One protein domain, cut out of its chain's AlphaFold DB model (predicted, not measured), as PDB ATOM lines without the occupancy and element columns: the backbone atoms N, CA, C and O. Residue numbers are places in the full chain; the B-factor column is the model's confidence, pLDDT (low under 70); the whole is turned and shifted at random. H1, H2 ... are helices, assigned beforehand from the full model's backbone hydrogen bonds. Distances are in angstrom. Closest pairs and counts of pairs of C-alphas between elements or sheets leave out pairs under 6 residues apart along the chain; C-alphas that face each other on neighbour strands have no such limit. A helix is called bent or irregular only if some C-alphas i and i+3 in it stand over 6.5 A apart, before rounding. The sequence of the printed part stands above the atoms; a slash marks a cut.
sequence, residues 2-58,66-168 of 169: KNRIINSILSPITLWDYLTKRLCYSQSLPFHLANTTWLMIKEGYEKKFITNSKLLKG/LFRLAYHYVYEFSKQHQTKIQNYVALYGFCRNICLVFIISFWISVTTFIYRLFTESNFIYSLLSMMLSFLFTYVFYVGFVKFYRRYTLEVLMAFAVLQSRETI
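This is residues 2 to 58 and 66 to 168 of the 169 residues of an uncharacterized protein of Salmonella enterica subsp. enterica serovar Paratyphi B (UniProt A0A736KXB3). A long helical hairpin, H5 and H6 side by side, makes the length of this domain; H3 and H4 cross H6 toward its last residues, and H2 packs across residues 134 to 141 of H6. H1 sticks out with residues 2 to 8, and the stretch 50 to 55, of which 50 to 52 belong to H3, also stands free. The 160 printed residues, with six named helices, H1 to H6 in order, and no named strand, are all helix in class. The whole is loose, with a radius of gyration of the C-alphas of 21.8 A, and a rod in outline, spanning 75 by 31 by 28 A.

H1, residues 2 to 9, begins at C-alpha 2 at (-17.218, 33.048, 20.644). H2 is residues 11 to 19. H3, residues 31 to 52, is 31.1 A long and has a kink of 32 degrees near residue 46; it is irregular, but only just, with C-alphas 48 and 51 6.50 A apart. H4 is residues 66 to 77, 16.6 A long. H5, residues 79 to 118, is 59.8 A long and only just irregular, with C-alphas 80 and 83 6.6 A apart. H6, residues 124 to 166, is 63.6 A long and runs from C-alpha 124 at (-24.339, 4.340, 3.160) to C-alpha 166 at (-36.507, 65.563, -8.824).

H6 is the hub, touching four helices. H5 and H6 form a hairpin at a shallow tilt of 18 degrees, opposite ways; their closest C-alphas, of Tyr 92 and Phe 144, are 4.7 A apart. H4 touches residues 155 to 162 of H6 at a steep tilt of 67 degrees, closest at the C-alphas of Val 74 and Phe 159, 5.6 A. Residues 37 to 44 of H3 touch residues 156 to 164 of H6 at a steep tilt of 62 degrees, closest at the C-alphas of Ile 41 and Ala 160, 5.4 A. H3 and H4 are near each other. H4 and H5 touch only at the corner, closest at the C-alphas of Tyr 75 and Gln 82, 5.7 A. H2 touches residues 134 to 141 of H6, closest at the C-alphas of Ile 13 and Tyr 138, 6.6 A. H1 and H6 are apart. Every O i to N i+4 pair is within hydrogen-bond range in H1, H4 and H6; in H2 it is 4 of 5, in H3 16 of 18 and in H5 34 of 36.

The two C-alphas farthest apart, of Glu 120 and Ile 168, are 75.5 A apart. Residues 59 to 65 are not printed, and C-alphas 58 and 66 are 11.9 A apart across this cut. The link from H2 to H3 is long. The mean pLDDT of the printed part is 75.8, and 53 residues are under 70, among them 14 to 37 and 39 to 58.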
ATOM      1  N   LYS A   2     -15.932  32.952  21.375       59.12
ATOM      2  CA  LYS A   2     -17.218  33.048  20.644       59.12
ATOM      3  C   LYS A   2     -17.108  32.921  19.110       59.12
ATOM      4  O   LYS A   2     -17.798  32.094  18.525       59.12
ATOM      5  N   ASN A   3     -16.170  33.630  18.477       68.81
ATOM      6  CA  ASN A   3     -15.984  33.561  17.017       68.81
ATOM      7  C   ASN A   3     -15.481  32.195  16.522       68.81
ATOM      8  O   ASN A   3     -15.802  31.802  15.409       68.81
ATOM      9  N   ARG A   4     -14.734  31.437  17.341       67.31
ATOM     10  CA  ARG A   4     -14.283  30.087  16.957       67.31
ATOM     11  C   ARG A   4     -15.439  29.090  16.948       67.31
ATOM     12  O   ARG A   4     -15.540  28.318  16.009       67.31
ATOM     13  N   ILE A   5     -16.334  29.162  17.933       70.00
ATOM     14  CA  ILE A   5     -17.522  28.295  18.021       70.00
ATOM     15  C   ILE A   5     -18.464  28.556  16.841       70.00
ATOM     16  O   ILE A   5     -18.928  27.618  16.199       70.00
ATOM     17  N   ILE A   6     -18.690  29.830  16.510       73.25
ATOM     18  CA  ILE A   6     -19.513  30.226  15.358       73.25
ATOM     19  C   ILE A   6     -18.899  29.703  14.053       73.25
ATOM     20  O   ILE A   6     -19.604  29.103  13.246       73.25
ATOM     21  N   ASN A   7     -17.584  29.850  13.874       68.38
ATOM     22  CA  ASN A   7     -16.895  29.341  12.688       68.38
ATOM     23  C   ASN A   7     -16.914  27.809  12.609       68.38
ATOM     24  O   ASN A   7     -17.011  27.265  11.514       68.38
ATOM     25  N   SER A   8     -16.866  27.105  13.744       68.19
ATOM     26  CA  SER A   8     -17.020  25.650  13.774       68.19
ATOM     27  C   SER A   8     -18.418  25.221  13.340       68.19
ATOM     28  O   SER A   8     -18.519  24.338  12.500       68.19
ATOM     29  N   ILE A   9     -19.482  25.873  13.825       76.00
ATOM     30  CA  ILE A   9     -20.877  25.576  13.438       76.00
ATOM     31  C   ILE A   9     -21.127  25.880  11.956       76.00
ATOM     32  O   ILE A   9     -21.814  25.123  11.270       76.00
ATOM     33  N   LEU A  10     -20.551  26.972  11.451       79.19
ATOM     34  CA  LEU A  10     -20.656  27.393  10.051       79.19
ATOM     35  C   LEU A  10     -19.624  26.715   9.141       79.19
ATOM     36  O   LEU A  10     -19.552  27.049   7.957       79.19
ATOM     37  N   SER A  11     -18.849  25.758   9.658       73.06
ATOM     38  CA  SER A  11     -17.786  25.097   8.900       73.06
ATOM     39  C   SER A  11     -18.221  24.518   7.546       73.06
ATOM     40  O   SER A  11     -17.452  24.685   6.596       73.06
ATOM     41  N   PRO A  12     -19.439  23.954   7.361       71.06
ATOM     42  CA  PRO A  12     -19.870  23.459   6.049       71.06
ATOM     43  C   PRO A  12     -19.959  24.577   5.004       71.06
ATOM     44  O   PRO A  12     -19.675  24.368   3.828       71.06
ATOM     45  N   ILE A  13     -20.311  25.784   5.447       72.88
ATOM     46  CA  ILE A  13     -20.461  26.965   4.597       72.88
ATOM     47  C   ILE A  13     -19.094  27.567   4.289       72.88
ATOM     48  O   ILE A  13     -18.792  27.838   3.132       72.88
ATOM     49  N   THR A  14     -18.243  27.752   5.302       69.81
ATOM     50  CA  THR A  14     -16.938  28.410   5.122       69.81
ATOM     51  C   THR A  14     -15.984  27.593   4.256       69.81
ATOM     52  O   THR A  14     -15.193  28.161   3.507       69.81
ATOM     53  N   LEU A  15     -16.059  26.262   4.347       68.81
ATOM     54  CA  LEU A  15     -15.202  25.351   3.586       68.81
ATOM     55  C   LEU A  15     -15.540  25.417   2.092       68.81
ATOM     56  O   LEU A  15     -14.645  25.453   1.249       68.81
ATOM     57  N   TRP A  16     -16.829  25.524   1.763       66.00
ATOM     58  CA  TRP A  16     -17.260  25.644   0.380       66.00
ATOM     59  C   TRP A  16     -17.141  27.067  -0.172       66.00
ATOM     60  O   TRP A  16     -16.737  27.220  -1.317       66.00
ATOM     61  N   ASP A  17     -17.389  28.113   0.624       68.75
ATOM     62  CA  ASP A  17     -17.188  29.507   0.190       68.75
ATOM     63  C   ASP A  17     -15.715  29.791  -0.172       68.75
ATOM     64  O   ASP A  17     -15.415  30.528  -1.117       68.75
ATOM     65  N   TYR A  18     -14.782  29.116   0.512       65.94
ATOM     66  CA  TYR A  18     -13.367  29.091   0.138       65.94
ATOM     67  C   TYR A  18     -13.119  28.364  -1.199       65.94
ATOM     68  O   TYR A  18     -12.345  28.852  -2.026       65.94
ATOM     69  N   LEU A  19     -13.794  27.233  -1.439       63.94
ATOM     70  CA  LEU A  19     -13.666  26.434  -2.667       63.94
ATOM     71  C   LEU A  19     -14.257  27.126  -3.901       63.94
ATOM     72  O   LEU A  19     -13.629  27.125  -4.957       63.94
ATOM     73  N   THR A  20     -15.430  27.756  -3.794       65.31
ATOM     74  CA  THR A  20     -16.088  28.413  -4.935       65.31
ATOM     75  C   THR A  20     -15.601  29.832  -5.218       65.31
ATOM     76  O   THR A  20     -16.103  30.452  -6.158       65.31
ATOM     77  N   LYS A  21     -14.598  30.341  -4.478       59.75
ATOM     78  CA  LYS A  21     -13.860  31.596  -4.748       59.75
ATOM     79  C   LYS A  21     -14.734  32.714  -5.333       59.75
ATOM     80  O   LYS A  21     -14.422  33.284  -6.375       59.75
ATOM     81  N   ARG A  22     -15.855  33.033  -4.685       57.94
ATOM     82  CA  ARG A  22     -16.794  34.093  -5.108       57.94
ATOM     83  C   ARG A  22     -17.388  33.981  -6.534       57.94
ATOM     84  O   ARG A  22     -18.172  34.850  -6.913       57.94
ATOM     85  N   LEU A  23     -17.083  32.942  -7.316       53.91
ATOM     86  CA  LEU A  23     -17.426  32.844  -8.745       53.91
ATOM     87  C   LEU A  23     -18.936  32.691  -8.983       53.91
ATOM     88  O   LEU A  23     -19.465  33.187  -9.976       53.91
ATOM     89  N   CYS A  24     -19.656  32.056  -8.055       52.00
ATOM     90  CA  CYS A  24     -21.090  31.788  -8.199       52.00
ATOM     91  C   CYS A  24     -22.011  32.963  -7.801       52.00
ATOM     92  O   CYS A  24     -23.210  32.898  -8.073       52.00
ATOM     93  N   TYR A  25     -21.499  34.052  -7.203       56.62
ATOM     94  CA  TYR A  25     -22.332  35.146  -6.654       56.62
ATOM     95  C   TYR A  25     -22.607  36.316  -7.621       56.62
ATOM     96  O   TYR A  25     -23.105  37.363  -7.202       56.62
ATOM     97  N   SER A  26     -22.374  36.095  -8.920       51.09
ATOM     98  CA  SER A  26     -22.695  36.970 -10.060       51.09
ATOM     99  C   SER A  26     -21.682  38.062 -10.424       51.09
ATOM    100  O   SER A  26     -20.972  38.615  -9.587       51.09
ATOM    101  N   GLN A  27     -21.697  38.416 -11.712       55.91
ATOM    102  CA  GLN A  27     -20.945  39.512 -12.328       55.91
ATOM    103  C   GLN A  27     -21.142  40.829 -11.562       55.91
ATOM    104  O   GLN A  27     -22.243  41.123 -11.083       55.91
ATOM    105  N   SER A  28     -20.069  41.601 -11.390       53.62
ATOM    106  CA  SER A  28     -20.121  42.986 -10.909       53.62
ATOM    107  C   SER A  28     -21.023  43.828 -11.814       53.62
ATOM    108  O   SER A  28     -21.138  43.540 -13.005       53.62
ATOM    109  N   LEU A  29     -21.656  44.870 -11.262       54.56
ATOM    110  CA  LEU A  29     -22.294  45.884 -12.102       54.56
ATOM    111  C   LEU A  29     -21.214  46.412 -13.072       54.56
ATOM    112  O   LEU A  29     -20.087  46.631 -12.612       54.56
ATOM    113  N   PRO A  30     -21.484  46.557 -14.383       62.94
ATOM    114  CA  PRO A  30     -20.483  47.069 -15.311       62.94
ATOM    115  C   PRO A  30     -19.945  48.405 -14.797       62.94
ATOM    116  O   PRO A  30     -20.720  49.275 -14.396       62.94
ATOM    117  N   PHE A  31     -18.616  48.540 -14.783       59.84
ATOM    118  CA  PHE A  31     -17.898  49.616 -14.087       59.84
ATOM    119  C   PHE A  31     -18.449  51.012 -14.415       59.84
ATOM    120  O   PHE A  31     -18.622  51.840 -13.526       59.84
ATOM    121  N   HIS A  32     -18.826  51.234 -15.675       56.09
ATOM    122  CA  HIS A  32     -19.403  52.492 -16.137       56.09
ATOM    123  C   HIS A  32     -20.759  52.825 -15.483       56.09
ATOM    124  O   HIS A  32     -20.960  53.953 -15.046       56.09
ATOM    125  N   LEU A  33     -21.675  51.854 -15.353       60.16
ATOM    126  CA  LEU A  33     -22.955  52.062 -14.657       60.16
ATOM    127  C   LEU A  33     -22.760  52.218 -13.149       60.16
ATOM    128  O   LEU A  33     -23.485  52.971 -12.507       60.16
ATOM    129  N   ALA A  34     -21.798  51.495 -12.573       64.44
ATOM    130  CA  ALA A  34     -21.505  51.581 -11.147       64.44
ATOM    131  C   ALA A  34     -21.016  52.981 -10.776       64.44
ATOM    132  O   ALA A  34     -21.446  53.536  -9.772       64.44
ATOM    133  N   ASN A  35     -20.165  53.573 -11.613       65.50
ATOM    134  CA  ASN A  35     -19.593  54.880 -11.333       65.50
ATOM    135  C   ASN A  35     -20.635  56.002 -11.470       65.50
ATOM    136  O   ASN A  35     -20.715  56.877 -10.613       65.50
ATOM    137  N   THR A  36     -21.492  55.951 -12.499       65.25
ATOM    138  CA  THR A  36     -22.565  56.945 -12.678       65.25
ATOM    139  C   THR A  36     -23.640  56.842 -11.597       65.25
ATOM    140  O   THR A  36     -24.040  57.860 -11.041       65.25
ATOM    141  N   THR A  37     -24.073  55.627 -11.244       64.62
ATOM    142  CA  THR A  37     -25.027  55.421 -10.139       64.62
ATOM    143  C   THR A  37     -24.439  55.867  -8.806       64.62
ATOM    144  O   THR A  37     -25.131  56.527  -8.039       64.62
ATOM    145  N   TRP A  38     -23.159  55.588  -8.545       70.12
ATOM    146  CA  TRP A  38     -22.485  56.039  -7.329       70.12
ATOM    147  C   TRP A  38     -22.417  57.563  -7.219       70.12
ATOM    148  O   TRP A  38     -22.676  58.103  -6.146       70.12
ATOM    149  N   LEU A  39     -22.131  58.263  -8.323       66.75
ATOM    150  CA  LEU A  39     -22.147  59.728  -8.363       66.75
ATOM    151  C   LEU A  39     -23.547  60.289  -8.083       66.75
ATOM    152  O   LEU A  39     -23.680  61.137  -7.207       66.75
ATOM    153  N   MET A  40     -24.595  59.754  -8.720       66.56
ATOM    154  CA  MET A  40     -25.981  60.182  -8.465       66.56
ATOM    155  C   MET A  40     -26.423  59.914  -7.023       66.56
ATOM    156  O   MET A  40     -27.117  60.727  -6.417       66.56
ATOM    157  N   ILE A  41     -26.024  58.769  -6.463       69.62
ATOM    158  CA  ILE A  41     -26.303  58.419  -5.069       69.62
ATOM    159  C   ILE A  41     -25.599  59.411  -4.147       69.62
ATOM    160  O   ILE A  41     -26.241  59.965  -3.258       69.62
ATOM    161  N   LYS A  42     -24.305  59.670  -4.373       68.94
ATOM    162  CA  LYS A  42     -23.518  60.621  -3.587       68.94
ATOM    163  C   LYS A  42     -24.147  62.014  -3.632       68.94
ATOM    164  O   LYS A  42     -24.457  62.552  -2.578       68.94
ATOM    165  N   GLU A  43     -24.433  62.543  -4.817       68.62
ATOM    166  CA  GLU A  43     -25.083  63.849  -4.988       68.62
ATOM    167  C   GLU A  43     -26.479  63.900  -4.348       68.62
ATOM    168  O   GLU A  43     -26.837  64.898  -3.727       68.62
ATOM    169  N   GLY A  44     -27.259  62.817  -4.431       65.00
ATOM    170  CA  GLY A  44     -28.562  62.711  -3.771       65.00
ATOM    171  C   GLY A  44     -28.463  62.730  -2.249       65.00
ATOM    172  O   GLY A  44     -29.219  63.447  -1.587       65.00
ATOM    173  N   TYR A  45     -27.497  62.001  -1.680       68.50
ATOM    174  CA  TYR A  45     -27.244  62.049  -0.242       68.50
ATOM    175  C   TYR A  45     -26.758  63.427   0.202       68.50
ATOM    176  O   TYR A  45     -27.228  63.948   1.216       68.50
ATOM    177  N   GLU A  46     -25.855  64.031  -0.568       67.50
ATOM    178  CA  GLU A  46     -25.316  65.356  -0.289       67.50
ATOM    179  C   GLU A  46     -26.412  66.429  -0.359       67.50
ATOM    180  O   GLU A  46     -26.535  67.247   0.544       67.50
ATOM    181  N   LYS A  47     -27.300  66.387  -1.353       66.19
ATOM    182  CA  LYS A  47     -28.361  67.389  -1.517       66.19
ATOM    183  C   LYS A  47     -29.498  67.257  -0.494       66.19
ATOM    184  O   LYS A  47     -30.057  68.274  -0.091       66.19
ATOM    185  N   LYS A  48     -29.858  66.033  -0.074       63.75
ATOM    186  CA  LYS A  48     -31.002  65.789   0.833       63.75
ATOM    187  C   LYS A  48     -30.652  65.645   2.308       63.75
ATOM    188  O   LYS A  48     -31.472  66.011   3.147       63.75
ATOM    189  N   PHE A  49     -29.480  65.106   2.642       63.28
ATOM    190  CA  PHE A  49     -29.141  64.764   4.029       63.28
ATOM    191  C   PHE A  49     -28.039  65.641   4.639       63.28
ATOM    192  O   PHE A  49     -27.970  65.725   5.866       63.28
ATOM    193  N   ILE A  50     -27.244  66.381   3.848       54.06
ATOM    194  CA  ILE A  50     -26.262  67.346   4.399       54.06
ATOM    195  C   ILE A  50     -26.930  68.579   5.022       54.06
ATOM    196  O   ILE A  50     -26.346  69.192   5.918       54.06
ATOM    197  N   THR A  51     -28.191  68.884   4.704       49.66
ATOM    198  CA  THR A  51     -28.971  69.891   5.452       49.66
ATOM    199  C   THR A  51     -29.197  69.491   6.920       49.66
ATOM    200  O   THR A  51     -29.428  70.355   7.758       49.66
ATOM    201  N   ASN A  52     -29.038  68.204   7.266       51.28
ATOM    202  CA  ASN A  52     -29.087  67.663   8.629       51.28
ATOM    203  C   ASN A  52     -27.711  67.132   9.083       51.28
ATOM    204  O   ASN A  52     -27.575  66.017   9.591       51.28
ATOM    205  N   SER A  53     -26.677  67.969   8.954       51.44
ATOM    206  CA  SER A  53     -25.275  67.723   9.352       51.44
ATOM    207  C   SER A  53     -25.047  67.170  10.775       51.44
ATOM    208  O   SER A  53     -23.951  66.699  11.084       51.44
ATOM    209  N   LYS A  54     -26.062  67.178  11.650       52.25
ATOM    210  CA  LYS A  54     -26.013  66.575  12.992       52.25
ATOM    211  C   LYS A  54     -26.148  65.046  13.015       52.25
ATOM    212  O   LYS A  54     -25.637  64.443  13.951       52.25
ATOM    213  N   LEU A  55     -26.780  64.412  12.024       51.16
ATOM    214  CA  LEU A  55     -27.000  62.951  12.017       51.16
ATOM    215  C   LEU A  55     -25.803  62.153  11.464       51.16
ATOM    216  O   LEU A  55     -25.625  60.991  11.808       51.16
ATOM    217  N   LEU A  56     -24.950  62.786  10.652       50.31
ATOM    218  CA  LEU A  56     -23.826  62.155   9.942       50.31
ATOM    219  C   LEU A  56     -22.487  62.159  10.709       50.31
ATOM    220  O   LEU A  56     -21.514  61.581  10.240       50.31
ATOM    221  N   LYS A  57     -22.396  62.807  11.876       51.09
ATOM    222  CA  LYS A  57     -21.133  62.938  12.635       51.09
ATOM    223  C   LYS A  57     -20.799  61.750  13.550       51.09
ATOM    224  O   LYS A  57     -19.757  61.763  14.196       51.09
ATOM    225  N   GLY A  58     -21.663  60.738  13.630       48.81
ATOM    226  CA  GLY A  58     -21.409  59.535  14.421       48.81
ATOM    227  C   GLY A  58     -20.644  58.487  13.616       48.81
ATOM    228  O   GLY A  58     -21.253  57.741  12.854       48.81
ATOM    229  N   LEU A  66     -27.369  54.726   6.403       70.62
ATOM    230  CA  LEU A  66     -27.516  55.317   5.067       70.62
ATOM    231  C   LEU A  66     -28.364  54.425   4.159       70.62
ATOM    232  O   LEU A  66     -29.297  54.916   3.518       70.62
ATOM    233  N   PHE A  67     -28.096  53.118   4.125       73.88
ATOM    234  CA  PHE A  67     -28.891  52.194   3.316       73.88
ATOM    235  C   PHE A  67     -30.347  52.134   3.794       73.88
ATOM    236  O   PHE A  67     -31.266  52.160   2.974       73.88
ATOM    237  N   ARG A  68     -30.575  52.125   5.114       75.19
ATOM    238  CA  ARG A  68     -31.919  52.174   5.707       75.19
ATOM    239  C   ARG A  68     -32.679  53.442   5.309       75.19
ATOM    240  O   ARG A  68     -33.871  53.382   5.016       75.19
ATOM    241  N   LEU A  69     -31.986  54.571   5.254       73.94
ATOM    242  CA  LEU A  69     -32.531  55.861   4.847       73.94
ATOM    243  C   LEU A  69     -32.945  55.868   3.368       73.94
ATOM    244  O   LEU A  69     -34.069  56.254   3.048       73.94
ATOM    245  N   ALA A  70     -32.083  55.368   2.474       76.44
ATOM    246  CA  ALA A  70     -32.426  55.199   1.058       76.44
ATOM    247  C   ALA A  70     -33.576  54.208   0.869       76.44
ATOM    248  O   ALA A  70     -34.473  54.466   0.070       76.44
ATOM    249  N   TYR A  71     -33.590  53.109   1.628       80.50
ATOM    250  CA  TYR A  71     -34.686  52.147   1.618       80.50
ATOM    251  C   TYR A  71     -36.018  52.809   1.982       80.50
ATOM    252  O   TYR A  71     -36.972  52.674   1.220       80.50
ATOM    253  N   HIS A  72     -36.087  53.552   3.093       81.44
ATOM    254  CA  HIS A  72     -37.316  54.238   3.504       81.44
ATOM    255  C   HIS A  72     -37.773  55.271   2.477       81.44
ATOM    256  O   HIS A  72     -38.955  55.316   2.147       81.44
ATOM    257  N   TYR A  73     -36.843  56.042   1.919       79.06
ATOM    258  CA  TYR A  73     -37.163  57.029   0.897       79.06
ATOM    259  C   TYR A  73     -37.688  56.371  -0.394       79.06
ATOM    260  O   TYR A  73     -38.758  56.715  -0.888       79.06
ATOM    261  N   VAL A  74     -37.011  55.348  -0.921       81.94
ATOM    262  CA  VAL A  74     -37.498  54.601  -2.096       81.94
ATOM    263  C   VAL A  74     -38.853  53.960  -1.820       81.94
ATOM    264  O   VAL A  74     -39.729  53.953  -2.691       81.94
ATOM    265  N   TYR A  75     -39.026  53.430  -0.610       80.38
ATOM    266  CA  TYR A  75     -40.281  52.846  -0.180       80.38
ATOM    267  C   TYR A  75     -41.396  53.888  -0.179       80.38
ATOM    268  O   TYR A  75     -42.464  53.598  -0.684       80.38
ATOM    269  N   GLU A  76     -41.183  55.108   0.294       79.31
ATOM    270  CA  GLU A  76     -42.233  56.133   0.333       79.31
ATOM    271  C   GLU A  76     -42.602  56.666  -1.063       79.31
ATOM    272  O   GLU A  76     -43.782  56.812  -1.390       79.31
ATOM    273  N   PHE A  77     -41.606  56.870  -1.929       77.06
ATOM    274  CA  PHE A  77     -41.787  57.578  -3.201       77.06
ATOM    275  C   PHE A  77     -41.952  56.667  -4.433       77.06
ATOM    276  O   PHE A  77     -42.283  57.159  -5.514       77.06
ATOM    277  N   SER A  78     -41.779  55.340  -4.318       76.38
ATOM    278  CA  SER A  78     -41.877  54.422  -5.467       76.38
ATOM    279  C   SER A  78     -42.726  53.168  -5.235       76.38
ATOM    280  O   SER A  78     -42.214  52.062  -5.051       76.38
ATOM    281  N   LYS A  79     -44.052  53.302  -5.385       75.38
ATOM    282  CA  LYS A  79     -45.009  52.175  -5.301       75.38
ATOM    283  C   LYS A  79     -44.700  51.016  -6.260       75.38
ATOM    284  O   LYS A  79     -44.940  49.863  -5.925       75.38
ATOM    285  N   GLN A  80     -44.136  51.296  -7.437       75.56
ATOM    286  CA  GLN A  80     -43.786  50.264  -8.425       75.56
ATOM    287  C   GLN A  80     -42.546  49.439  -8.039       75.56
ATOM    288  O   GLN A  80     -42.466  48.267  -8.409       75.56
ATOM    289  N   HIS A  81     -41.597  50.006  -7.284       74.81
ATOM    290  CA  HIS A  81     -40.398  49.284  -6.833       74.81
ATOM    291  C   HIS A  81     -40.611  48.589  -5.476       74.81
ATOM    292  O   HIS A  81     -39.959  47.578  -5.211       74.81
ATOM    293  N   GLN A  82     -41.570  49.047  -4.657       78.25
ATOM    294  CA  GLN A  82     -41.912  48.454  -3.352       78.25
ATOM    295  C   GLN A  82     -42.126  46.933  -3.412       78.25
ATOM    296  O   GLN A  82     -41.486  46.197  -2.662       78.25
ATOM    297  N   THR A  83     -42.980  46.439  -4.318       82.44
ATOM    298  CA  THR A  83     -43.340  45.010  -4.384       82.44
ATOM    299  C   THR A  83     -42.136  44.123  -4.711       82.44
ATOM    300  O   THR A  83     -41.974  43.047  -4.135       82.44
ATOM    301  N   LYS A  84     -41.248  44.576  -5.606       81.56
ATOM    302  CA  LYS A  84     -40.014  43.846  -5.945       81.56
ATOM    303  C   LYS A  84     -39.047  43.809  -4.767       81.56
ATOM    304  O   LYS A  84     -38.506  42.752  -4.450       81.56
ATOM    305  N   ILE A  85     -38.868  44.950  -4.104       83.94
ATOM    306  CA  ILE A  85     -37.988  45.086  -2.944       83.94
ATOM    307  C   ILE A  85     -38.475  44.183  -1.803       83.94
ATOM    308  O   ILE A  85     -37.686  43.408  -1.267       83.94
ATOM    309  N   GLN A  86     -39.771  44.211  -1.474       85.31
ATOM    310  CA  GLN A  86     -40.368  43.338  -0.455       85.31
ATOM    311  C   GLN A  86     -40.196  41.852  -0.787       85.31
ATOM    312  O   GLN A  86     -39.848  41.067   0.093       85.31
ATOM    313  N   ASN A  87     -40.372  41.467  -2.054       88.19
ATOM    314  CA  ASN A  87     -40.156  40.088  -2.484       88.19
ATOM    315  C   ASN A  87     -38.697  39.655  -2.270       88.19
ATOM    316  O   ASN A  87     -38.442  38.588  -1.716       88.19
ATOM    317  N   TYR A  88     -37.719  40.498  -2.616       85.94
ATOM    318  CA  TYR A  88     -36.317  40.180  -2.338       85.94
ATOM    319  C   TYR A  88     -36.017  40.083  -0.841       85.94
ATOM    320  O   TYR A  88     -35.265  39.188  -0.449       85.94
ATOM    321  N   VAL A  89     -36.627  40.940  -0.011       86.00
ATOM    322  CA  VAL A  89     -36.501  40.874   1.454       86.00
ATOM    323  C   VAL A  89     -37.028  39.555   2.002       86.00
ATOM    324  O   VAL A  89     -36.328  38.862   2.746       86.00
ATOM    325  N   ALA A  90     -38.234  39.172   1.587       87.81
ATOM    326  CA  ALA A  90     -38.847  37.912   1.980       87.81
ATOM    327  C   ALA A  90     -37.995  36.716   1.533       87.81
ATOM    328  O   ALA A  90     -37.755  35.797   2.314       87.81
ATOM    329  N   LEU A  91     -37.481  36.749   0.302       87.62
ATOM    330  CA  LEU A  91     -36.758  35.631  -0.288       87.62
ATOM    331  C   LEU A  91     -35.366  35.432   0.324       87.62
ATOM    332  O   LEU A  91     -35.002  34.297   0.626       87.62
ATOM    333  N   TYR A  92     -34.595  36.498   0.582       87.50
ATOM    334  CA  TYR A  92     -33.321  36.325   1.295       87.50
ATOM    335  C   TYR A  92     -33.553  35.905   2.755       87.50
ATOM    336  O   TYR A  92     -32.772  35.110   3.283       87.50
ATOM    337  N   GLY A  93     -34.614  36.401   3.410       87.06
ATOM    338  CA  GLY A  93     -34.995  35.993   4.767       87.06
ATOM    339  C   GLY A  93     -35.368  34.511   4.838       87.06
ATOM    340  O   GLY A  93     -34.877  33.780   5.699       87.06
ATOM    341  N   PHE A  94     -36.147  34.045   3.865       90.81
ATOM    342  CA  PHE A  94     -36.483  32.638   3.669       90.81
ATOM    343  C   PHE A  94     -35.235  31.773   3.458       90.81
ATOM    344  O   PHE A  94     -35.038  30.792   4.175       90.81
ATOM    345  N   CYS A  95     -34.344  32.170   2.541       89.19
ATOM    346  CA  CYS A  95     -33.102  31.441   2.287       89.19
ATOM    347  C   CYS A  95     -32.213  31.351   3.534       89.19
ATOM    348  O   CYS A  95     -31.627  30.299   3.778       89.19
ATOM    349  N   ARG A  96     -32.132  32.413   4.349       87.50
ATOM    350  CA  ARG A  96     -31.364  32.404   5.604       87.50
ATOM    351  C   ARG A  96     -31.918  31.385   6.598       87.50
ATOM    352  O   ARG A  96     -31.146  30.609   7.155       87.50
ATOM    353  N   ASN A  97     -33.232  31.372   6.803       92.62
ATOM    354  CA  ASN A  97     -33.869  30.465   7.760       92.62
ATOM    355  C   ASN A  97     -33.734  29.004   7.326       92.62
ATOM    356  O   ASN A  97     -33.368  28.151   8.130       92.62
ATOM    357  N   ILE A  98     -33.957  28.717   6.045       91.75
ATOM    358  CA  ILE A  98     -33.809  27.358   5.519       91.75
ATOM    359  C   ILE A  98     -32.349  26.903   5.533       91.75
ATOM    360  O   ILE A  98     -32.073  25.752   5.864       91.75
ATOM    361  N   CYS A  99     -31.405  27.801   5.245       90.94
ATOM    362  CA  CYS A  99     -29.984  27.502   5.383       90.94
ATOM    363  C   CYS A  99     -29.654  27.053   6.816       90.94
ATOM    364  O   CYS A  99     -29.036  26.009   6.990       90.94
ATOM    365  N   LEU A 100     -30.153  27.753   7.845       89.06
ATOM    366  CA  LEU A 100     -29.975  27.337   9.244       89.06
ATOM    367  C   LEU A 100     -30.549  25.939   9.528       89.06
ATOM    368  O   LEU A 100     -29.890  25.136  10.187       89.06
ATOM    369  N   VAL A 101     -31.735  25.620   9.000       92.81
ATOM    370  CA  VAL A 101     -32.348  24.286   9.147       92.81
ATOM    371  C   VAL A 101     -31.467  23.193   8.534       92.81
ATOM    372  O   VAL A 101     -31.273  22.141   9.151       92.81
ATOM    373  N   PHE A 102     -30.892  23.434   7.354       91.00
ATOM    374  CA  PHE A 102     -30.007  22.461   6.711       91.00
ATOM    375  C   PHE A 102     -28.645  22.339   7.396       91.00
ATOM    376  O   PHE A 102     -28.136  21.226   7.480       91.00
ATOM    377  N   ILE A 103     -28.100  23.415   7.976       90.31
ATOM    378  CA  ILE A 103     -26.887  23.342   8.811       90.31
ATOM    379  C   ILE A 103     -27.135  22.447  10.026       90.31
ATOM    380  O   ILE A 103     -26.327  21.570  10.322       90.31
ATOM    381  N   ILE A 104     -28.250  22.646  10.736       90.75
ATOM    382  CA  ILE A 104     -28.598  21.819  11.901       90.75
ATOM    383  C   ILE A 104     -28.778  20.361  11.469       90.75
ATOM    384  O   ILE A 104     -28.208  19.463  12.088       90.75
ATOM    385  N   SER A 105     -29.503  20.131  10.372       90.06
ATOM    386  CA  SER A 105     -29.672  18.795   9.787       90.06
ATOM    387  C   SER A 105     -28.328  18.152   9.433       90.06
ATOM    388  O   SER A 105     -28.126  16.984   9.738       90.06
ATOM    389  N   PHE A 106     -27.383  18.913   8.872       90.31
ATOM    390  CA  PHE A 106     -26.038  18.434   8.558       90.31
ATOM    391  C   PHE A 106     -25.291  17.971   9.813       90.31
ATOM    392  O   PHE A 106     -24.724  16.882   9.815       90.31
ATOM    393  N   TRP A 107     -25.329  18.741  10.906       89.38
ATOM    394  CA  TRP A 107     -24.688  18.335  12.163       89.38
ATOM    395  C   TRP A 107     -25.302  17.063  12.755       89.38
ATOM    396  O   TRP A 107     -24.568  16.208  13.246       89.38
ATOM    397  N   ILE A 108     -26.624  16.895  12.656       90.38
ATOM    398  CA  ILE A 108     -27.315  15.659  13.058       90.38
ATOM    399  C   ILE A 108     -26.902  14.485  12.150       90.38
ATOM    400  O   ILE A 108     -26.644  13.375  12.621       90.38
ATOM    401  N   SER A 109     -26.778  14.709  10.841       88.94
ATOM    402  CA  SER A 109     -26.288  13.691   9.903       88.94
ATOM    403  C   SER A 109     -24.836  13.292  10.196       88.94
ATOM    404  O   SER A 109     -24.499  12.116  10.101       88.94
ATOM    405  N   VAL A 110     -23.983  14.230  10.622       88.62
ATOM    406  CA  VAL A 110     -22.595  13.946  11.024       88.62
ATOM    407  C   VAL A 110     -22.542  13.094  12.292       88.62
ATOM    408  O   VAL A 110     -21.826  12.094  12.322       88.62
ATOM    409  N   THR A 111     -23.305  13.433  13.334       88.50
ATOM    410  CA  THR A 111     -23.298  12.648  14.584       88.50
ATOM    411  C   THR A 111     -23.851  11.241  14.371       88.50
ATOM    412  O   THR A 111     -23.275  10.271  14.865       88.50
ATOM    413  N   THR A 112     -24.915  11.101  13.576       86.94
ATOM    414  CA  THR A 112     -25.468   9.785  13.217       86.94
ATOM    415  C   THR A 112     -24.514   8.966  12.349       86.94
ATOM    416  O   THR A 112     -24.427   7.751  12.533       86.94
ATOM    417  N   PHE A 113     -23.757   9.600  11.449       87.12
ATOM    418  CA  PHE A 113     -22.706   8.939  10.674       87.12
ATOM    419  C   PHE A 113     -21.588   8.400  11.573       87.12
ATOM    420  O   PHE A 113     -21.246   7.223  11.470       87.12
ATOM    421  N   ILE A 114     -21.082   9.212  12.508       87.12
ATOM    422  CA  ILE A 114     -20.047   8.795  13.470       87.12
ATOM    423  C   ILE A 114     -20.537   7.609  14.311       87.12
ATOM    424  O   ILE A 114     -19.832   6.613  14.437       87.12
ATOM    425  N   TYR A 115     -21.762   7.672  14.838       87.50
ATOM    426  CA  TYR A 115     -22.337   6.578  15.627       87.50
ATOM    427  C   TYR A 115     -22.433   5.264  14.831       87.50
ATOM    428  O   TYR A 115     -22.060   4.196  15.321       87.50
ATOM    429  N   ARG A 116     -22.901   5.332  13.578       85.69
ATOM    430  CA  ARG A 116     -23.029   4.147  12.717       85.69
ATOM    431  C   ARG A 116     -21.694   3.563  12.275       85.69
ATOM    432  O   ARG A 116     -21.642   2.347  12.115       85.69
ATOM    433  N   LEU A 117     -20.656   4.390  12.122       83.75
ATOM    434  CA  LEU A 117     -19.291   3.919  11.874       83.75
ATOM    435  C   LEU A 117     -18.790   3.031  13.019       83.75
ATOM    436  O   LEU A 117     -18.237   1.973  12.755       83.75
ATOM    437  N   PHE A 118     -19.036   3.416  14.275       84.88
ATOM    438  CA  PHE A 118     -18.624   2.621  15.440       84.88
ATOM    439  C   PHE A 118     -19.465   1.359  15.670       84.88
ATOM    440  O   PHE A 118     -19.003   0.434  16.327       84.88
ATOM    441  N   THR A 119     -20.693   1.317  15.150       83.56
ATOM    442  CA  THR A 119     -21.643   0.210  15.380       83.56
ATOM    443  C   THR A 119     -21.658  -0.802  14.217       83.56
ATOM    444  O   THR A 119     -22.529  -1.661  14.174       83.56
ATOM    445  N   GLU A 120     -20.750  -0.671  13.237       71.19
ATOM    446  CA  GLU A 120     -20.659  -1.504  12.017       71.19
ATOM    447  C   GLU A 120     -22.004  -1.748  11.301       71.19
ATOM    448  O   GLU A 120     -22.282  -2.806  10.740       71.19
ATOM    449  N   SER A 121     -22.873  -0.736  11.302       71.50
ATOM    450  CA  SER A 121     -24.160  -0.787  10.598       71.50
ATOM    451  C   SER A 121     -24.051  -0.133   9.219       71.50
ATOM    452  O   SER A 121     -23.170   0.695   8.999       71.50
ATOM    453  N   ASN A 122     -24.973  -0.447   8.301       75.94
ATOM    454  CA  ASN A 122     -25.041   0.142   6.953       75.94
ATOM    455  C   ASN A 122     -24.895   1.684   6.973       75.94
ATOM    456  O   ASN A 122     -25.865   2.415   7.194       75.94
ATOM    457  N   PHE A 123     -23.680   2.183   6.711       81.50
ATOM    458  CA  PHE A 123     -23.318   3.604   6.810       81.50
ATOM    459  C   PHE A 123     -23.709   4.416   5.568       81.50
ATOM    460  O   PHE A 123     -23.744   5.646   5.618       81.50
ATOM    461  N   ILE A 124     -24.038   3.735   4.464       85.12
ATOM    462  CA  ILE A 124     -24.339   4.340   3.160       85.12
ATOM    463  C   ILE A 124     -25.490   5.351   3.266       85.12
ATOM    464  O   ILE A 124     -25.386   6.455   2.737       85.12
ATOM    465  N   TYR A 125     -26.561   5.027   4.000       85.00
ATOM    466  CA  TYR A 125     -27.699   5.937   4.175       85.00
ATOM    467  C   TYR A 125     -27.328   7.212   4.944       85.00
ATOM    468  O   TYR A 125     -27.770   8.303   4.583       85.00
ATOM    469  N   SER A 126     -26.486   7.095   5.974       85.06
ATOM    470  CA  SER A 126     -26.001   8.254   6.733       85.06
ATOM    471  C   SER A 126     -25.040   9.109   5.916       85.06
ATOM    472  O   SER A 126     -25.143  10.333   5.957       85.06
ATOM    473  N   LEU A 127     -24.170   8.487   5.115       85.38
ATOM    474  CA  LEU A 127     -23.308   9.195   4.171       85.38
ATOM    475  C   LEU A 127     -24.148   9.990   3.158       85.38
ATOM    476  O   LEU A 127     -23.906  11.174   2.942       85.38
ATOM    477  N   LEU A 128     -25.173   9.363   2.577       88.94
ATOM    478  CA  LEU A 128     -26.043   9.997   1.586       88.94
ATOM    479  C   LEU A 128     -26.847  11.157   2.196       88.94
ATOM    480  O   LEU A 128     -26.929  12.227   1.598       88.94
ATOM    481  N   SER A 129     -27.357  10.992   3.421       87.50
ATOM    482  CA  SER A 129     -28.007  12.065   4.189       87.50
ATOM    483  C   SER A 129     -27.061  13.242   4.476       87.50
ATOM    484  O   SER A 129     -27.447  14.404   4.313       87.50
ATOM    485  N   MET A 130     -25.808  12.964   4.847       88.25
ATOM    486  CA  MET A 130     -24.783  13.988   5.078       88.25
ATOM    487  C   MET A 130     -24.448  14.754   3.790       88.25
ATOM    488  O   MET A 130     -24.403  15.981   3.798       88.25
ATOM    489  N   MET A 131     -24.264  14.054   2.668       87.88
ATOM    490  CA  MET A 131     -23.982  14.694   1.377       87.88
ATOM    491  C   MET A 131     -25.157  15.554   0.895       87.88
ATOM    492  O   MET A 131     -24.958  16.663   0.398       87.88
ATOM    493  N   LEU A 132     -26.391  15.078   1.076       89.56
ATOM    494  CA  LEU A 132     -27.589  15.800   0.654       89.56
ATOM    495  C   LEU A 132     -27.816  17.072   1.484       89.56
ATOM    496  O   LEU A 132     -28.067  18.141   0.926       89.56
ATOM    497  N   SER A 133     -27.686  16.980   2.810       88.19
ATOM    498  CA  SER A 133     -27.795  18.140   3.709       88.19
ATOM    499  C   SER A 133     -26.697  19.174   3.451       88.19
ATOM    500  O   SER A 133     -26.971  20.379   3.466       88.19
ATOM    501  N   PHE A 134     -25.483  18.727   3.120       87.06
ATOM    502  CA  PHE A 134     -24.391  19.598   2.688       87.06
ATOM    503  C   PHE A 134     -24.738  20.364   1.399       87.06
ATOM    504  O   PHE A 134     -24.627  21.591   1.358       87.06
ATOM    505  N   LEU A 135     -25.238  19.665   0.372       87.56
ATOM    506  CA  LEU A 135     -25.622  20.273  -0.907       87.56
ATOM    507  C   LEU A 135     -26.741  21.306  -0.730       87.56
ATOM    508  O   LEU A 135     -26.636  22.423  -1.242       87.56
ATOM    509  N   PHE A 136     -27.792  20.976   0.024       88.75
ATOM    510  CA  PHE A 136     -28.886  21.917   0.274       88.75
ATOM    511  C   PHE A 136     -28.431  23.149   1.054       88.75
ATOM    512  O   PHE A 136     -28.778  24.267   0.670       88.75
ATOM    513  N   THR A 137     -27.604  22.970   2.089       88.88
ATOM    514  CA  THR A 137     -27.009  24.096   2.828       88.88
ATOM    515  C   THR A 137     -26.308  25.057   1.871       88.88
ATOM    516  O   THR A 137     -26.527  26.269   1.929       88.88
ATOM    517  N   TYR A 138     -25.526  24.519   0.931       85.44
ATOM    518  CA  TYR A 138     -24.827  25.325  -0.062       85.44
ATOM    519  C   TYR A 138     -25.780  26.076  -1.003       85.44
ATOM    520  O   TYR A 138     -25.646  27.289  -1.176       85.44
ATOM    521  N   VAL A 139     -26.780  25.400  -1.577       87.12
ATOM    522  CA  VAL A 139     -27.745  26.028  -2.501       87.12
ATOM    523  C   VAL A 139     -28.481  27.190  -1.834       87.12
ATOM    524  O   VAL A 139     -28.592  28.273  -2.416       87.12
ATOM    525  N   PHE A 140     -28.947  27.005  -0.597       88.31
ATOM    526  CA  PHE A 140     -29.663  28.052   0.132       88.31
ATOM    527  C   PHE A 140     -28.751  29.186   0.595       88.31
ATOM    528  O   PHE A 140     -29.175  30.343   0.580       88.31
ATOM    529  N   TYR A 141     -27.494  28.895   0.933       86.88
ATOM    530  CA  TYR A 141     -26.498  29.927   1.206       86.88
ATOM    531  C   TYR A 141     -26.227  30.801  -0.028       86.88
ATOM    532  O   TYR A 141     -26.286  32.031   0.057       86.88
ATOM    533  N   VAL A 142     -26.029  30.188  -1.198       83.62
ATOM    534  CA  VAL A 142     -25.850  30.929  -2.456       83.62
ATOM    535  C   VAL A 142     -27.088  31.738  -2.809       83.62
ATOM    536  O   VAL A 142     -26.970  32.903  -3.199       83.62
ATOM    537  N   GLY A 143     -28.278  31.161  -2.624       84.62
ATOM    538  CA  GLY A 143     -29.548  31.870  -2.764       84.62
ATOM    539  C   GLY A 143     -29.607  33.113  -1.877       84.62
ATOM    540  O   GLY A 143     -29.850  34.211  -2.378       84.62
ATOM    541  N   PHE A 144     -29.297  32.968  -0.587       85.88
ATOM    542  CA  PHE A 144     -29.265  34.072   0.374       85.88
ATOM    543  C   PHE A 144     -28.360  35.220  -0.096       85.88
ATOM    544  O   PHE A 144     -28.826  36.357  -0.206       85.88
ATOM    545  N   VAL A 145     -27.098  34.935  -0.433       82.75
ATOM    546  CA  VAL A 145     -26.136  35.966  -0.867       82.75
ATOM    547  C   VAL A 145     -26.590  36.638  -2.166       82.75
ATOM    548  O   VAL A 145     -26.545  37.864  -2.292       82.75
ATOM    549  N   LYS A 146     -27.086  35.849  -3.126       83.69
ATOM    550  CA  LYS A 146     -27.581  36.348  -4.416       83.69
ATOM    551  C   LYS A 146     -28.748  37.321  -4.243       83.69
ATOM    552  O   LYS A 146     -28.759  38.371  -4.887       83.69
ATOM    553  N   PHE A 147     -29.726  36.993  -3.399       83.50
ATOM    554  CA  PHE A 147     -30.891  37.853  -3.176       83.50
ATOM    555  C   PHE A 147     -30.565  39.071  -2.317       83.50
ATOM    556  O   PHE A 147     -31.034  40.158  -2.641       83.50
ATOM    557  N   TYR A 148     -29.698  38.933  -1.311       82.50
ATOM    558  CA  TYR A 148     -29.215  40.063  -0.514       82.50
ATOM    559  C   TYR A 148     -28.531  41.131  -1.384       82.50
ATOM    560  O   TYR A 148     -28.813  42.328  -1.277       82.50
ATOM    561  N   ARG A 149     -27.683  40.699  -2.322       80.62
ATOM    562  CA  ARG A 149     -27.008  41.610  -3.249       80.62
ATOM    563  C   ARG A 149     -27.978  42.295  -4.215       80.62
ATOM    564  O   ARG A 149     -27.874  43.501  -4.423       80.62
ATOM    565  N   ARG A 150     -28.913  41.542  -4.806       83.25
ATOM    566  CA  ARG A 150     -29.935  42.095  -5.716       83.25
ATOM    567  C   ARG A 150     -30.841  43.099  -5.011       83.25
ATOM    568  O   ARG A 150     -31.082  44.163  -5.561       83.25
ATOM    569  N   TYR A 151     -31.267  42.785  -3.791       83.88
ATOM    570  CA  TYR A 151     -32.019  43.696  -2.934       83.88
ATOM    571  C   TYR A 151     -31.287  45.030  -2.747       83.88
ATOM    572  O   TYR A 151     -31.856  46.086  -3.006       83.88
ATOM    573  N   THR A 152     -30.006  44.976  -2.372       82.19
ATOM    574  CA  THR A 152     -29.195  46.179  -2.134       82.19
ATOM    575  C   THR A 152     -29.062  47.030  -3.400       82.19
ATOM    576  O   THR A 152     -29.244  48.244  -3.356       82.19
ATOM    577  N   LEU A 153     -28.791  46.397  -4.546       81.75
ATOM    578  CA  LEU A 153     -28.663  47.093  -5.829       81.75
ATOM    579  C   LEU A 153     -29.977  47.730  -6.296       81.75
ATOM    580  O   LEU A 153     -29.952  48.863  -6.764       81.75
ATOM    581  N   GLU A 154     -31.107  47.035  -6.151       82.88
ATOM    582  CA  GLU A 154     -32.419  47.552  -6.563       82.88
ATOM    583  C   GLU A 154     -32.797  48.803  -5.758       82.88
ATOM    584  O   GLU A 154     -33.251  49.793  -6.328       82.88
ATOM    585  N   VAL A 155     -32.554  48.789  -4.441       82.38
ATOM    586  CA  VAL A 155     -32.800  49.946  -3.564       82.38
ATOM    587  C   VAL A 155     -31.929  51.134  -3.977       82.38
ATOM    588  O   VAL A 155     -32.437  52.241  -4.132       82.38
ATOM    589  N   LEU A 156     -30.632  50.916  -4.209       81.69
ATOM    590  CA  LEU A 156     -29.711  51.986  -4.605       81.69
ATOM    591  C   LEU A 156     -30.023  52.549  -6.001       81.69
ATOM    592  O   LEU A 156     -29.968  53.760  -6.205       81.69
ATOM    593  N   MET A 157     -30.393  51.694  -6.957       81.44
ATOM    594  CA  MET A 157     -30.786  52.123  -8.301       81.44
ATOM    595  C   MET A 157     -32.096  52.916  -8.276       81.44
ATOM    596  O   MET A 157     -32.185  53.973  -8.900       81.44
ATOM    597  N   ALA A 158     -33.099  52.449  -7.528       82.12
ATOM    598  CA  ALA A 158     -34.361  53.166  -7.372       82.12
ATOM    599  C   ALA A 158     -34.160  54.529  -6.689       82.12
ATOM    600  O   ALA A 158     -34.780  55.511  -7.094       82.12
ATOM    601  N   PHE A 159     -33.252  54.611  -5.712       81.38
ATOM    602  CA  PHE A 159     -32.870  55.871  -5.075       81.38
ATOM    603  C   PHE A 159     -32.273  56.858  -6.090       81.38
ATOM    604  O   PHE A 159     -32.724  58.000  -6.173       81.38
ATOM    605  N   ALA A 160     -31.327  56.405  -6.919       78.50
ATOM    606  CA  ALA A 160     -30.710  57.233  -7.957       78.50
ATOM    607  C   ALA A 160     -31.730  57.759  -8.987       78.50
ATOM    608  O   ALA A 160     -31.699  58.936  -9.342       78.50
ATOM    609  N   VAL A 161     -32.670  56.916  -9.433       80.19
ATOM    610  CA  VAL A 161     -33.709  57.301 -10.412       80.19
ATOM    611  C   VAL A 161     -34.689  58.326  -9.836       80.19
ATOM    612  O   VAL A 161     -35.088  59.265 -10.529       80.19
ATOM    613  N   LEU A 162     -35.089  58.168  -8.572       80.44
ATOM    614  CA  LEU A 162     -35.936  59.154  -7.897       80.44
ATOM    615  C   LEU A 162     -35.215  60.501  -7.782       80.44
ATOM    616  O   LEU A 162     -35.806  61.534  -8.094       80.44
ATOM    617  N   GLN A 163     -33.927  60.481  -7.437       73.12
ATOM    618  CA  GLN A 163     -33.115  61.690  -7.349       73.12
ATOM    619  C   GLN A 163     -32.995  62.414  -8.697       73.12
ATOM    620  O   GLN A 163     -33.176  63.630  -8.747       73.12
ATOM    621  N   SER A 164     -32.738  61.689  -9.793       70.12
ATOM    622  CA  SER A 164     -32.633  62.301 -11.126       70.12
ATOM    623  C   SER A 164     -33.951  62.915 -11.601       70.12
ATOM    624  O   SER A 164     -33.954  63.902 -12.332       70.12
ATOM    625  N   ARG A 165     -35.090  62.344 -11.189       68.62
ATOM    626  CA  ARG A 165     -36.414  62.861 -11.558       68.62
ATOM    627  C   ARG A 165     -36.719  64.187 -10.861       68.62
ATOM    628  O   ARG A 165     -37.258  65.080 -11.500       68.62
ATOM    629  N   GLU A 166     -36.336  64.323  -9.594       61.81
ATOM    630  CA  GLU A 166     -36.507  65.563  -8.824       61.81
ATOM    631  C   GLU A 166     -35.543  66.684  -9.241       61.81
ATOM    632  O   GLU A 166     -35.817  67.847  -8.988       61.81
ATOM    633  N   THR A 167     -34.401  66.379  -9.864       57.62
ATOM    634  CA  THR A 167     -33.494  67.423 -10.382       57.62
ATOM    635  C   THR A 167     -33.975  68.072 -11.681       57.62
ATOM    636  O   THR A 167     -33.432  69.104 -12.063       57.62
ATOM    637  N   ILE A 168     -34.942  67.458 -12.369       51.88
ATOM    638  CA  ILE A 168     -35.467  67.912 -13.668       51.88
ATOM    639  C   ILE A 168     -36.813  68.652 -13.502       51.88
ATOM    640  O   ILE A 168     -37.224  69.370 -14.410       51.88
TER     641      ILE A 168